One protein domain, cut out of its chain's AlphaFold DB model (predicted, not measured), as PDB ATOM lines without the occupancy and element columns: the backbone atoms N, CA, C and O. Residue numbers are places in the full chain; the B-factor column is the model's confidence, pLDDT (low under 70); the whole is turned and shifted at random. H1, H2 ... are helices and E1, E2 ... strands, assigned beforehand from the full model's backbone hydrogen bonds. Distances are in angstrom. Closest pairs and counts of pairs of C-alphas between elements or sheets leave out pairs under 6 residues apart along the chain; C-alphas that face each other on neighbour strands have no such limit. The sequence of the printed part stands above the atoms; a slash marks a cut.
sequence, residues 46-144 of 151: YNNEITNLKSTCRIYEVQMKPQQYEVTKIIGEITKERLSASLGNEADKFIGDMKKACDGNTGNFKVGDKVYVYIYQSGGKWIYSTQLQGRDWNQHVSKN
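This is residues 46 to 144 of the 151 residues of an uncharacterized protein of Mycoplasma haemofelis (strain Ohio2) (UniProt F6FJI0). A strongly twisted sheet of five strands has its two long strands, E1 and E4, side by side through the middle of the domain; H3 packs along it over E4 and E5. The short helices H1 and H2 pair up at one end of the longest axis, H1 packing also on H3, while H4 packs on E2 at the other end. The printed part has 99 residues with four named helices and five named strands, in the order H1 E1 E2 H2 H3 E3 E4 E5 H4. The branched sheet is mixed, with E1 and E4 parallel and its other neighbour pairs antiparallel; the class is mixed, helices and strands. The whole is compact, with a radius of gyration of the C-alphas of 12.7 A, and spans 37 by 33 by 20 A.

Start at E4, residues 114 to 122, and beside it find E1, residues 57 to 65, parallel at 39 degrees, with N 60 and O 117 2.8 A apart, within hydrogen-bond range. On the other side of E4 look for E3, residues 109 to 111, by N 116 and O 109 at 2.9 A, and E5, residues 125 to 128, by N 127 and O 120 at 2.8 A. E3, E4 and E5 form a meander, each strand the antiparallel neighbour of the one before. E2, residues 70 to 77, makes a hairpin with E1, with N 63 and O 73 at 2.8 A, and bends by 69 degrees at residue 73. H3, residues 91 to 102, is on the sheet at a height of 8.9 A and runs along the strands, at 18 degrees to E4 on the local plane; its closest C-alphas to E5 are those of Phe 94 and Tyr 128, 6.5 A. H1, residues 46 to 51, touches residues 91 to 95 of H3, closest at the C-alphas of Ile 50 and Ile 95, 7.2 A. H1 also touches H2, residues 80 to 85, opposite ways at a shallow tilt of 11 degrees, closest at the C-alphas of Asn 47 and Ser 84, 6.2 A. H2 and H3 are apart. H4, residues 137 to 143, stands up from the sheet over E2, with the C-alphas of Lys 73 and Val 141 closest at 6.3 A. In H1, H2, H3 and H4 every O i to N i+4 pair is within hydrogen-bond range.

Find C-alpha 46 at (30.752, 30.105, 110.916), where H1 begins. E1 runs 24.2 A, E2 17.7 A and H3 16.1 A. E4 runs 26.3 A from C-alpha 114 at (31.998, 15.289, 93.498). H4 ends at C-alpha 143, (13.028, 5.390, 91.249).

Look to Asn 89 and Lys 143 for the two C-alphas farthest apart, 38.4 A. The printed part has no cut, and no link is long. Confidence is under 70 at residues 46 to 52, 55, 85 to 86, 88 to 90 and 144.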
ATOM      1  N   TYR A  46      31.292  31.209 111.722       50.22
ATOM      2  CA  TYR A  46      30.752  30.105 110.916       50.22
ATOM      3  C   TYR A  46      30.741  30.365 109.410       50.22
ATOM      4  O   TYR A  46      30.999  29.451 108.629       50.22
ATOM      5  N   ASN A  47      30.513  31.610 108.985       56.31
ATOM      6  CA  ASN A  47      30.516  31.960 107.562       56.31
ATOM      7  C   ASN A  47      31.872  31.638 106.917       56.31
ATOM      8  O   ASN A  47      31.925  31.099 105.813       56.31
ATOM      9  N   ASN A  48      32.971  31.894 107.633       55.59
ATOM     10  CA  ASN A  48      34.320  31.580 107.165       55.59
ATOM     11  C   ASN A  48      34.563  30.063 107.132       55.59
ATOM     12  O   ASN A  48      35.222  29.540 106.241       55.59
ATOM     13  N   GLU A  49      33.990  29.309 108.063       59.28
ATOM     14  CA  GLU A  49      34.144  27.855 108.087       59.28
ATOM     15  C   GLU A  49      33.333  27.139 106.998       59.28
ATOM     16  O   GLU A  49      33.807  26.164 106.412       59.28
ATOM     17  N   ILE A  50      32.137  27.644 106.699       61.16
ATOM     18  CA  ILE A  50      31.245  27.131 105.650       61.16
ATOM     19  C   ILE A  50      31.753  27.525 104.262       61.16
ATOM     20  O   ILE A  50      31.659  26.748 103.306       61.16
ATOM     21  N   THR A  51      32.331  28.720 104.126       59.50
ATOM     22  CA  THR A  51      32.964  29.139 102.866       59.50
ATOM     23  C   THR A  51      34.139  28.244 102.494       59.50
ATOM     24  O   THR A  51      34.285  27.960 101.305       59.50
ATOM     25  N   ASN A  52      34.856  27.691 103.476       62.00
ATOM     26  CA  ASN A  52      35.952  26.737 103.281       62.00
ATOM     27  C   ASN A  52      35.524  25.314 102.859       62.00
ATOM     28  O   ASN A  52      36.385  24.472 102.606       62.00
ATOM     29  N   LEU A  53      34.225  25.015 102.736       70.94
ATOM     30  CA  LEU A  53      33.782  23.749 102.143       70.94
ATOM     31  C   LEU A  53      34.135  23.709 100.645       70.94
ATOM     32  O   LEU A  53      33.830  24.650  99.901       70.94
ATOM     33  N   LYS A  54      34.760  22.604 100.210       71.31
ATOM     34  CA  LYS A  54      35.206  22.375  98.825       71.31
ATOM     35  C   LYS A  54      34.064  22.566  97.823       71.31
ATOM     36  O   LYS A  54      32.962  22.071  98.034       71.31
ATOM     37  N   SER A  55      34.344  23.220  96.692       67.31
ATOM     38  CA  SER A  55      33.362  23.501  95.625       67.31
ATOM     39  C   SER A  55      32.786  22.249  94.952       67.31
ATOM     40  O   SER A  55      31.726  22.306  94.334       67.31
ATOM     41  N   THR A  56      33.462  21.108  95.081       84.31
ATOM     42  CA  THR A  56      32.987  19.805  94.606       84.31
ATOM     43  C   THR A  56      32.023  19.122  95.582       84.31
ATOM     44  O   THR A  56      31.433  18.097  95.231       84.31
ATOM     45  N   CYS A  57      31.828  19.681  96.781       89.38
ATOM     46  CA  CYS A  57      30.876  19.184  97.764       89.38
ATOM     47  C   CYS A  57      29.467  19.707  97.469       89.38
ATOM     48  O   CYS A  57      29.215  20.912  97.504       89.38
ATOM     49  N   ARG A  58      28.544  18.786  97.191       90.25
ATOM     50  CA  ARG A  58      27.125  19.065  96.964       90.25
ATOM     51  C   ARG A  58      26.343  18.667  98.207       90.25
ATOM     52  O   ARG A  58      26.335  17.493  98.577       90.25
ATOM     53  N   ILE A  59      25.705  19.636  98.852       91.75
ATOM     54  CA  ILE A  59      24.998  19.432 100.119       91.75
ATOM     55  C   ILE A  59      23.503  19.476  99.844       91.75
ATOM     56  O   ILE A  59      23.002  20.480  99.353       91.75
ATOM     57  N   TYR A  60      22.790  18.409 100.178       93.38
ATOM     58  CA  TYR A  60      21.351  18.310  99.978       93.38
ATOM     59  C   TYR A  60      20.621  18.266 101.308       93.38
ATOM     60  O   TYR A  60      20.968  17.498 102.206       93.38
ATOM     61  N   GLU A  61      19.559  19.056 101.394       93.62
ATOM     62  CA  GLU A  61      18.530  18.858 102.393       93.62
ATOM     63  C   GLU A  61      17.641  17.692 102.002       93.62
ATOM     64  O   GLU A  61      17.158  17.604 100.864       93.62
ATOM     65  N   VAL A  62      17.351  16.843 102.976       94.00
ATOM     66  CA  VAL A  62      16.446  15.725 102.788       94.00
ATOM     67  C   VAL A  62      15.389  15.661 103.875       94.00
ATOM     68  O   VAL A  62      15.619  16.004 105.035       94.00
ATOM     69  N   GLN A  63      14.222  15.167 103.482       91.69
ATOM     70  CA  GLN A  63      13.239  14.641 104.407       91.69
ATOM     71  C   GLN A  63      13.500  13.146 104.572       91.69
ATOM     72  O   GLN A  63      13.709  12.429 103.589       91.69
ATOM     73  N   MET A  64      13.480  12.677 105.813       89.88
ATOM     74  CA  MET A  64      13.683  11.271 106.132       89.88
ATOM     75  C   MET A  64      12.600  10.762 107.074       89.88
ATOM     76  O   MET A  64      12.032  11.536 107.852       89.88
ATOM     77  N   LYS A  65      12.351   9.452 107.050       84.31
ATOM     78  CA  LYS A  65      11.619   8.791 108.135       84.31
ATOM     79  C   LYS A  65      12.525   8.730 109.370       84.31
ATOM     80  O   LYS A  65      13.629   8.181 109.277       84.31
ATOM     81  N   PRO A  66      12.095   9.270 110.526       72.94
ATOM     82  CA  PRO A  66      12.848   9.141 111.767       72.94
ATOM     83  C   PRO A  66      13.167   7.670 112.075       72.94
ATOM     84  O   PRO A  66      12.380   6.786 111.748       72.94
ATOM     85  N   GLN A  67      14.317   7.411 112.703       75.25
ATOM     86  CA  GLN A  67      14.810   6.082 113.122       75.25
ATOM     87  C   GLN A  67      15.205   5.101 112.001       75.25
ATOM     88  O   GLN A  67      15.971   4.180 112.268       75.25
ATOM     89  N   GLN A  68      14.749   5.294 110.761       80.88
ATOM     90  CA  GLN A  68      15.058   4.391 109.640       80.88
ATOM     91  C   GLN A  68      16.198   4.890 108.744       80.88
ATOM     92  O   GLN A  68      16.702   4.125 107.927       80.88
ATOM     93  N   TYR A  69      16.596   6.163 108.877       83.88
ATOM     94  CA  TYR A  69      17.586   6.826 108.008       83.88
ATOM     95  C   TYR A  69      17.282   6.649 106.511       83.88
ATOM     96  O   TYR A  69      18.171   6.668 105.661       83.88
ATOM     97  N   GLU A  70      15.997   6.486 106.195       88.38
ATOM     98  CA  GLU A  70      15.482   6.358 104.843       88.38
ATOM     99  C   GLU A  70      15.052   7.739 104.358       88.38
ATOM    100  O   GLU A  70      14.149   8.359 104.933       88.38
ATOM    101  N   VAL A  71      15.702   8.220 103.298       90.44
ATOM    102  CA  VAL A  71      15.319   9.468 102.643       90.44
ATOM    103  C   VAL A  71      14.062   9.242 101.823       90.44
ATOM    104  O   VAL A  71      14.045   8.448 100.886       90.44
ATOM    105  N   THR A  72      13.020   9.992 102.158       89.88
ATOM    106  CA  THR A  72      11.731   9.964 101.468       89.88
ATOM    107  C   THR A  72      11.625  11.034 100.397       89.88
ATOM    108  O   THR A  72      10.877  10.876  99.432       89.88
ATOM    109  N   LYS A  73      12.359  12.137 100.562       89.50
ATOM    110  CA  LYS A  73      12.332  13.265  99.637       89.50
ATOM    111  C   LYS A  73      13.640  14.041  99.682       89.50
ATOM    112  O   LYS A  73      14.142  14.356 100.758       89.50
ATOM    113  N   ILE A  74      14.139  14.423  98.509       91.69
ATOM    114  CA  ILE A  74      15.163  15.462  98.385       91.69
ATOM    115  C   ILE A  74      14.441  16.807  98.367       91.69
ATOM    116  O   ILE A  74      13.616  17.051  97.485       91.69
ATOM    117  N   ILE A  75      14.699  17.657  99.360       91.56
ATOM    118  CA  ILE A  75      14.088  18.990  99.419       91.56
ATOM    119  C   ILE A  75      14.813  19.919  98.443       91.56
ATOM    120  O   ILE A  75      14.169  20.652  97.696       91.56
ATOM    121  N   GLY A  76      16.142  19.844  98.403       88.75
ATOM    122  CA  GLY A  76      16.949  20.585  97.443       88.75
ATOM    123  C   GLY A  76      18.407  20.682  97.862       88.75
ATOM    124  O   GLY A  76      18.780  20.293  98.967       88.75
ATOM    125  N   GLU A  77      19.236  21.205  96.964       90.50
ATOM    126  CA  GLU A  77      20.612  21.572  97.298       90.50
ATOM    127  C   GLU A  77      20.594  22.793  98.231       90.50
ATOM    128  O   GLU A  77      19.902  23.780  97.971       90.50
ATOM    129  N   ILE A  78      21.319  22.716  99.345       87.19
ATOM    130  CA  ILE A  78      21.445  23.812 100.305       87.19
ATOM    131  C   ILE A  78      22.578  24.734  99.875       87.19
ATOM    132  O   ILE A  78      23.700  24.296  99.619       87.19
ATOM    133  N   THR A  79      22.296  26.035  99.882       81.81
ATOM    134  CA  THR A  79      23.320  27.062  99.704       81.81
ATOM    135  C   THR A  79      24.045  27.360 101.018       81.81
ATOM    136  O   THR A  79      23.521  27.145 102.117       81.81
ATOM    137  N   LYS A  80      25.261  27.902 100.914       74.81
ATOM    138  CA  LYS A  80      26.088  28.262 102.076       74.81
ATOM    139  C   LYS A  80      25.386  29.276 102.986       74.81
ATOM    140  O   LYS A  80      25.476  29.178 104.210       74.81
ATOM    141  N   GLU A  81      24.642  30.207 102.402       74.56
ATOM    142  CA  GLU A  81      23.911  31.262 103.111       74.56
ATOM    143  C   GLU A  81      22.786  30.663 103.961       74.56
ATOM    144  O   GLU A  81      22.652  30.995 105.140       74.56
ATOM    145  N   ARG A  82      22.023  29.721 103.391       80.50
ATOM    146  CA  ARG A  82      20.949  29.023 104.108       80.50
ATOM    147  C   ARG A  82      21.489  28.148 105.233       80.50
ATOM    148  O   ARG A  82      20.881  28.092 106.299       80.50
ATOM    149  N   LEU A  83      22.626  27.490 105.009       80.19
ATOM    150  CA  LEU A  83      23.280  26.704 106.048       80.19
ATOM    151  C   LEU A  83      23.667  27.601 107.230       80.19
ATOM    152  O   LEU A  83      23.331  27.287 108.365       80.19
ATOM    153  N   SER A  84      24.290  28.747 106.947       73.94
ATOM    154  CA  SER A  84      24.799  29.686 107.955       73.94
ATOM    155  C   SER A  84      23.694  30.362 108.772       73.94
ATOM    156  O   SER A  84      23.863  30.611 109.962       73.94
ATOM    157  N   ALA A  85      22.544  30.642 108.152       68.56
ATOM    158  CA  ALA A  85      21.444  31.368 108.787       68.56
ATOM    159  C   ALA A  85      20.747  30.602 109.929       68.56
ATOM    160  O   ALA A  85      20.060  31.224 110.735       68.56
ATOM    161  N   SER A  86      20.894  29.276 110.004       65.94
ATOM    162  CA  SER A  86      20.198  28.434 110.995       65.94
ATOM    163  C   SER A  86      21.132  27.798 112.028       65.94
ATOM    164  O   SER A  86      20.720  26.910 112.774       65.94
ATOM    165  N   LEU A  87      22.397  28.214 112.062       74.75
ATOM    166  CA  LEU A  87      23.382  27.700 113.006       74.75
ATOM    167  C   LEU A  87      23.333  28.512 114.302       74.75
ATOM    168  O   LEU A  87      23.645  29.699 114.317       74.75
ATOM    169  N   GLY A  88      22.899  27.862 115.383       66.69
ATOM    170  CA  GLY A  88      23.003  28.388 116.747       66.69
ATOM    171  C   GLY A  88      24.361  28.074 117.389       66.69
ATOM    172  O   GLY A  88      25.288  27.628 116.723       66.69
ATOM    173  N   ASN A  89      24.461  28.231 118.711       65.75
ATOM    174  CA  ASN A  89      25.717  28.063 119.465       65.75
ATOM    175  C   ASN A  89      26.313  26.635 119.449       65.75
ATOM    176  O   ASN A  89      27.461  26.456 119.829       65.75
ATOM    177  N   GLU A  90      25.564  25.617 119.015       63.62
ATOM    178  CA  GLU A  90      26.020  24.213 118.929       63.62
ATOM    179  C   GLU A  90      26.540  23.824 117.528       63.62
ATOM    180  O   GLU A  90      26.611  22.644 117.173       63.62
ATOM    181  N   ALA A  91      26.872  24.804 116.689       77.62
ATOM    182  CA  ALA A  91      27.192  24.575 115.286       77.62
ATOM    183  C   ALA A  91      28.603  24.022 115.025       77.62
ATOM    184  O   ALA A  91      28.802  23.381 113.992       77.62
ATOM    185  N   ASP A  92      29.554  24.172 115.949       80.31
ATOM    186  CA  ASP A  92      30.952  23.753 115.747       80.31
ATOM    187  C   ASP A  92      31.094  22.268 115.394       80.31
ATOM    188  O   ASP A  92      31.790  21.904 114.442       80.31
ATOM    189  N   LYS A  93      30.383  21.388 116.114       84.62
ATOM    190  CA  LYS A  93      30.430  19.947 115.833       84.62
ATOM    191  C   LYS A  93      29.865  19.641 114.447       84.62
ATOM    192  O   LYS A  93      30.471  18.889 113.687       84.62
ATOM    193  N   PHE A  94      28.713  20.226 114.123       88.25
ATOM    194  CA  PHE A  94      28.071  20.035 112.828       88.25
ATOM    195  C   PHE A  94      28.982  20.501 111.686       88.25
ATOM    196  O   PHE A  94      29.185  19.762 110.724       88.25
ATOM    197  N   ILE A  95      29.590  21.681 111.810       87.00
ATOM    198  CA  ILE A  95      30.503  22.220 110.800       87.00
ATOM    199  C   ILE A  95      31.771  21.373 110.663       87.00
ATOM    200  O   ILE A  95      32.193  21.092 109.539       87.00
ATOM    201  N   GLY A  96      32.349  20.909 111.770       87.00
ATOM    202  CA  GLY A  96      33.490  19.994 111.742       87.00
ATOM    203  C   GLY A  96      33.180  18.681 111.017       87.00
ATOM    204  O   GLY A  96      33.976  18.224 110.191       87.00
ATOM    205  N   ASP A  97      32.007  18.100 111.273       89.38
ATOM    206  CA  ASP A  97      31.555  16.881 110.596       89.38
ATOM    207  C   ASP A  97      31.293  17.135 109.100       89.38
ATOM    208  O   ASP A  97      31.722  16.345 108.255       89.38
ATOM    209  N   MET A  98      30.688  18.275 108.751       89.31
ATOM    210  CA  MET A  98      30.463  18.688 107.362       89.31
ATOM    211  C   MET A  98      31.767  18.897 106.588       89.31
ATOM    212  O   MET A  98      31.863  18.464 105.441       89.31
ATOM    213  N   LYS A  99      32.793  19.504 107.201       88.81
ATOM    214  CA  LYS A  99      34.124  19.650 106.584       88.81
ATOM    215  C   LYS A  99      34.720  18.285 106.245       88.81
ATOM    216  O   LYS A  99      35.055  18.033 105.090       88.81
ATOM    217  N   LYS A 100      34.749  17.364 107.217       89.25
ATOM    218  CA  LYS A 100      35.247  15.991 107.007       89.25
ATOM    219  C   LYS A 100      34.464  15.252 105.920       89.25
ATOM    220  O   LYS A 100      35.063  14.531 105.118       89.25
ATOM    221  N   ALA A 101      33.146  15.435 105.885       90.75
ATOM    222  CA  ALA A 101      32.284  14.846 104.871       90.75
ATOM    223  C   ALA A 101      32.572  15.408 103.477       90.75
ATOM    224  O   ALA A 101      32.775  14.636 102.544       90.75
ATOM    225  N   CYS A 102      32.681  16.729 103.341       89.19
ATOM    226  CA  CYS A 102      33.028  17.386 102.082       89.19
ATOM    227  C   CYS A 102      34.454  17.079 101.605       89.19
ATOM    228  O   CYS A 102      34.706  17.067 100.400       89.19
ATOM    229  N   ASP A 103      35.376  16.772 102.517       88.25
ATOM    230  CA  ASP A 103      36.699  16.239 102.177       88.25
ATOM    231  C   ASP A 103      36.658  14.779 101.707       88.25
ATOM    232  O   ASP A 103      37.644  14.269 101.175       88.25
ATOM    233  N   GLY A 104      35.511  14.111 101.853       81.56
ATOM    234  CA  GLY A 104      35.296  12.737 101.427       81.56
ATOM    235  C   GLY A 104      35.835  11.693 102.406       81.56
ATOM    236  O   GLY A 104      36.007  10.543 101.994       81.56
ATOM    237  N   ASN A 105      36.074  12.068 103.666       80.06
ATOM    238  CA  ASN A 105      36.677  11.217 104.698       80.06
ATOM    239  C   ASN A 105      35.653  10.411 105.518       80.06
ATOM    240  O   ASN A 105      36.021   9.797 106.516       80.06
ATOM    241  N   THR A 106      34.367  10.416 105.144       76.44
ATOM    242  CA  THR A 106      33.295   9.841 105.985       76.44
ATOM    243  C   THR A 106      32.404   8.806 105.292       76.44
ATOM    244  O   THR A 106      31.276   8.586 105.720       76.44
ATOM    245  N   GLY A 107      32.884   8.152 104.227       77.50
ATOM    246  CA  GLY A 107      32.114   7.103 103.531       77.50
ATOM    247  C   GLY A 107      30.947   7.637 102.688       77.50
ATOM    248  O   GLY A 107      29.969   6.935 102.451       77.50
ATOM    249  N   ASN A 108      31.028   8.897 102.257       85.00
ATOM    250  CA  ASN A 108      29.989   9.571 101.480       85.00
ATOM    251  C   ASN A 108      29.824   8.975 100.081       85.00
ATOM    252  O   ASN A 108      30.753   8.389  99.525       85.00
ATOM    253  N   PHE A 109      28.651   9.203  99.490       85.75
ATOM    254  CA  PHE A 109      28.429   8.897  98.084       85.75
ATOM    255  C   PHE A 109      29.248   9.859  97.211       85.75
ATOM    256  O   PHE A 109      29.282  11.068  97.460       85.75
ATOM    257  N   LYS A 110      29.937   9.318  96.202       88.25
ATOM    258  CA  LYS A 110      30.827  10.077  95.317       88.25
ATOM    259  C   LYS A 110      30.554   9.730  93.861       88.25
ATOM    260  O   LYS A 110      30.341   8.564  93.535       88.25
ATOM    261  N   VAL A 111      30.614  10.738  92.994       84.06
ATOM    262  CA  VAL A 111      30.544  10.578  91.532       84.06
ATOM    263  C   VAL A 111      31.678  11.386  90.913       84.06
ATOM    264  O   VAL A 111      31.625  12.618  90.882       84.06
ATOM    265  N   GLY A 112      32.721  10.694  90.452       86.69
ATOM    266  CA  GLY A 112      33.993  11.340  90.116       86.69
ATOM    267  C   GLY A 112      34.547  12.091  91.332       86.69
ATOM    268  O   GLY A 112      34.559  11.553  92.438       86.69
ATOM    269  N   ASP A 113      34.918  13.356  91.139       86.00
ATOM    270  CA  ASP A 113      35.465  14.216  92.203       86.00
ATOM    271  C   ASP A 113      34.395  14.894  93.073       86.00
ATOM    272  O   ASP A 113      34.714  15.627  94.014       86.00
ATOM    273  N   LYS A 114      33.110  14.693  92.753       88.31
ATOM    274  CA  LYS A 114      31.998  15.289  93.498       88.31
ATOM    275  C   LYS A 114      31.637  14.419  94.688       88.31
ATOM    276  O   LYS A 114      31.394  13.220  94.535       88.31
ATOM    277  N   VAL A 115      31.533  15.050  95.852       90.94
ATOM    278  CA  VAL A 115      31.074  14.410  97.087       90.94
ATOM    279  C   VAL A 115      29.664  14.888  97.388       90.94
ATOM    280  O   VAL A 115      29.404  16.089  97.404       90.94
ATOM    281  N   TYR A 116      28.760  13.945  97.627       91.44
ATOM    282  CA  TYR A 116      27.366  14.224  97.943       91.44
ATOM    283  C   TYR A 116      27.148  14.020  99.438       91.44
ATOM    284  O   TYR A 116      27.428  12.945  99.979       91.44
ATOM    285  N   VAL A 117      26.663  15.066 100.098       93.62
ATOM    286  CA  VAL A 117      26.398  15.080 101.536       93.62
ATOM    287  C   VAL A 117      24.923  15.362 101.761       93.62
ATOM    288  O   VAL A 117      24.386  16.336 101.240       93.62
ATOM    289  N   TYR A 118      24.273  14.518 102.554       93.38
ATOM    290  CA  TYR A 118      22.852  14.647 102.866       93.38
ATOM    291  C   TYR A 118      22.669  15.060 104.326       93.38
ATOM    292  O   TYR A 118      23.245  14.439 105.221       93.38
ATOM    293  N   ILE A 119      21.869  16.094 104.570       93.44
ATOM    294  CA  ILE A 119      21.550  16.606 105.907       93.44
ATOM    295  C   ILE A 119      20.046  16.820 106.054       93.44
ATOM    296  O   ILE A 119      19.326  16.960 105.067       93.44
ATOM    297  N   TYR A 120      19.564  16.863 107.289       92.12
ATOM    298  CA  TYR A 120      18.148  17.073 107.591       92.12
ATOM    299  C   TYR A 120      17.985  18.010 108.787       92.12
ATOM    300  O   TYR A 120      18.930  18.220 109.552       92.12
ATOM    301  N   GLN A 121      16.787  18.573 108.960       88.81
ATOM    302  CA  GLN A 121      16.442  19.329 110.164       88.81
ATOM    303  C   GLN A 121      15.705  18.460 111.180       88.81
ATOM    304  O   GLN A 121      14.815  17.687 110.826       88.81
ATOM    305  N   SER A 122      16.034  18.630 112.459       86.12
ATOM    306  CA  SER A 122      15.244  18.108 113.576       86.12
ATOM    307  C   SER A 122      15.296  19.090 114.740       86.12
ATOM    308  O   SER A 122      16.365  19.595 115.077       86.12
ATOM    309  N   GLY A 123      14.138  19.408 115.327       83.94
ATOM    310  CA  GLY A 123      14.052  20.365 116.437       83.94
ATOM    311  C   GLY A 123      14.633  21.750 116.110       83.94
ATOM    312  O   GLY A 123      15.224  22.379 116.979       83.94
ATOM    313  N   GLY A 124      14.534  22.192 114.850       82.31
ATOM    314  CA  GLY A 124      15.081  23.475 114.388       82.31
ATOM    315  C   GLY A 124      16.601  23.507 114.185       82.31
ATOM    316  O   GLY A 124      17.143  24.570 113.897       82.31
ATOM    317  N   LYS A 125      17.295  22.370 114.312       84.69
ATOM    318  CA  LYS A 125      18.748  22.257 114.127       84.69
ATOM    319  C   LYS A 125      19.080  21.436 112.883       84.69
ATOM    320  O   LYS A 125      18.398  20.453 112.588       84.69
ATOM    321  N   TRP A 126      20.147  21.816 112.181       89.38
ATOM    322  CA  TRP A 126      20.741  20.989 111.130       89.38
ATOM    323  C   TRP A 126      21.448  19.782 111.736       89.38
ATOM    324  O   TRP A 126      22.207  19.916 112.696       89.38
ATOM    325  N   ILE A 127      21.219  18.608 111.157       89.38
ATOM    326  CA  ILE A 127      21.847  17.366 111.587       89.38
ATOM    327  C   ILE A 127      22.548  16.707 110.405       89.38
ATOM    328  O   ILE A 127      21.966  16.474 109.343       89.38
ATOM    329  N   TYR A 128      23.812  16.372 110.644       91.31
ATOM    330  CA  TYR A 128      24.586  15.447 109.838       91.31
ATOM    331  C   TYR A 128      24.589  14.074 110.519       91.31
ATOM    332  O   TYR A 128      24.875  13.970 111.713       91.31
ATOM    333  N   SER A 129      24.294  13.018 109.761       90.75
ATOM    334  CA  SER A 129      24.416  11.628 110.214       90.75
ATOM    335  C   SER A 129      25.180  10.819 109.177       90.75
ATOM    336  O   SER A 129      24.840  10.854 107.993       90.75
ATOM    337  N   THR A 130      26.177  10.053 109.620       91.06
ATOM    338  CA  THR A 130      26.947   9.139 108.761       91.06
ATOM    339  C   THR A 130      26.088   7.999 108.213       91.06
ATOM    340  O   THR A 130      26.330   7.540 107.103       91.06
ATOM    341  N   GLN A 131      25.044   7.589 108.940       90.12
ATOM    342  CA  GLN A 131      24.122   6.514 108.544       90.12
ATOM    343  C   GLN A 131      23.259   6.892 107.334       90.12
ATOM    344  O   GLN A 131      22.768   6.023 106.622       90.12
ATOM    345  N   LEU A 132      23.101   8.194 107.091       90.00
ATOM    346  CA  LEU A 132      22.400   8.733 105.930       90.00
ATOM    347  C   LEU A 132      23.302   8.812 104.687       90.00
ATOM    348  O   LEU A 132      22.818   9.094 103.595       90.00
ATOM    349  N   GLN A 133      24.613   8.610 104.836       92.19
ATOM    350  CA  GLN A 133      25.574   8.765 103.746       92.19
ATOM    351  C   GLN A 133      25.823   7.441 103.011       92.19
ATOM    352  O   GLN A 133      25.305   6.388 103.371       92.19
ATOM    353  N   GLY A 134      26.618   7.500 101.940       86.38
ATOM    354  CA  GLY A 134      27.079   6.315 101.207       86.38
ATOM    355  C   GLY A 134      26.089   5.757 100.181       86.38
ATOM    356  O   GLY A 134      26.440   4.849  99.431       86.38
ATOM    357  N   ARG A 135      24.880   6.321 100.087       89.12
ATOM    358  CA  ARG A 135      23.879   5.989  99.065       89.12
ATOM    359  C   ARG A 135      23.581   7.192  98.173       89.12
ATOM    360  O   ARG A 135      23.524   8.321  98.652       89.12
ATOM    361  N   ASP A 136      23.321   6.929  96.893       89.00
ATOM    362  CA  ASP A 136      22.708   7.908  95.993       89.00
ATOM    363  C   ASP A 136      21.207   8.045  96.284       89.00
ATOM    364  O   ASP A 136      20.368   7.303  95.757       89.00
ATOM    365  N   TRP A 137      20.855   8.998  97.142       89.12
ATOM    366  CA  TRP A 137      19.451   9.264  97.448       89.12
ATOM    367  C   TRP A 137      18.717  10.001  96.331       89.12
ATOM    368  O   TRP A 137      17.499   9.861  96.237       89.12
ATOM    369  N   ASN A 138      19.426  10.721  95.452       81.56
ATOM    370  CA  ASN A 138      18.784  11.353  94.299       81.56
ATOM    371  C   ASN A 138      18.226  10.268  93.374       81.56
ATOM    372  O   ASN A 138      17.044  10.288  93.039       81.56
ATOM    373  N   GLN A 139      19.036   9.258  93.046       83.69
ATOM    374  CA  GLN A 139      18.568   8.133  92.242       83.69
ATOM    375  C   GLN A 139      17.513   7.285  92.972       83.69
ATOM    376  O   GLN A 139      16.548   6.841  92.345       83.69
ATOM    377  N   HIS A 140      17.685   7.043  94.276       83.81
ATOM    378  CA  HIS A 140      16.757   6.217  95.054       83.81
ATOM    379  C   HIS A 140      15.341   6.806  95.084       83.81
ATOM    380  O   HIS A 140      14.382   6.106  94.762       83.81
ATOM    381  N   VAL A 141      15.216   8.097  95.410       82.31
ATOM    382  CA  VAL A 141      13.916   8.781  95.490       82.31
ATOM    383  C   VAL A 141      13.273   8.913  94.107       82.31
ATOM    384  O   VAL A 141      12.064   8.750  93.986       82.31
ATOM    385  N   SER A 142      14.056   9.144  93.044       78.06
ATOM    386  CA  SER A 142      13.511   9.200  91.678       78.06
ATOM    387  C   SER A 142      12.941   7.865  91.192       78.06
ATOM    388  O   SER A 142      11.994   7.864  90.413       78.06
ATOM    389  N   LYS A 143      13.509   6.732  91.624       76.56
ATOM    390  CA  LYS A 143      13.028   5.390  91.249       76.56
ATOM    391  C   LYS A 143      11.883   4.896  92.126       76.56
ATOM    392  O   LYS A 143      11.049   4.137  91.646       76.56
ATOM    393  N   ASN A 144      11.847   5.340  93.380       69.62
ATOM    394  CA  ASN A 144      10.818   4.997  94.355       69.62
ATOM    395  C   ASN A 144      10.074   6.267  94.798       69.62
ATOM    396  O   ASN A 144      10.177   6.653  95.967       69.62
TER     397      ASN A 144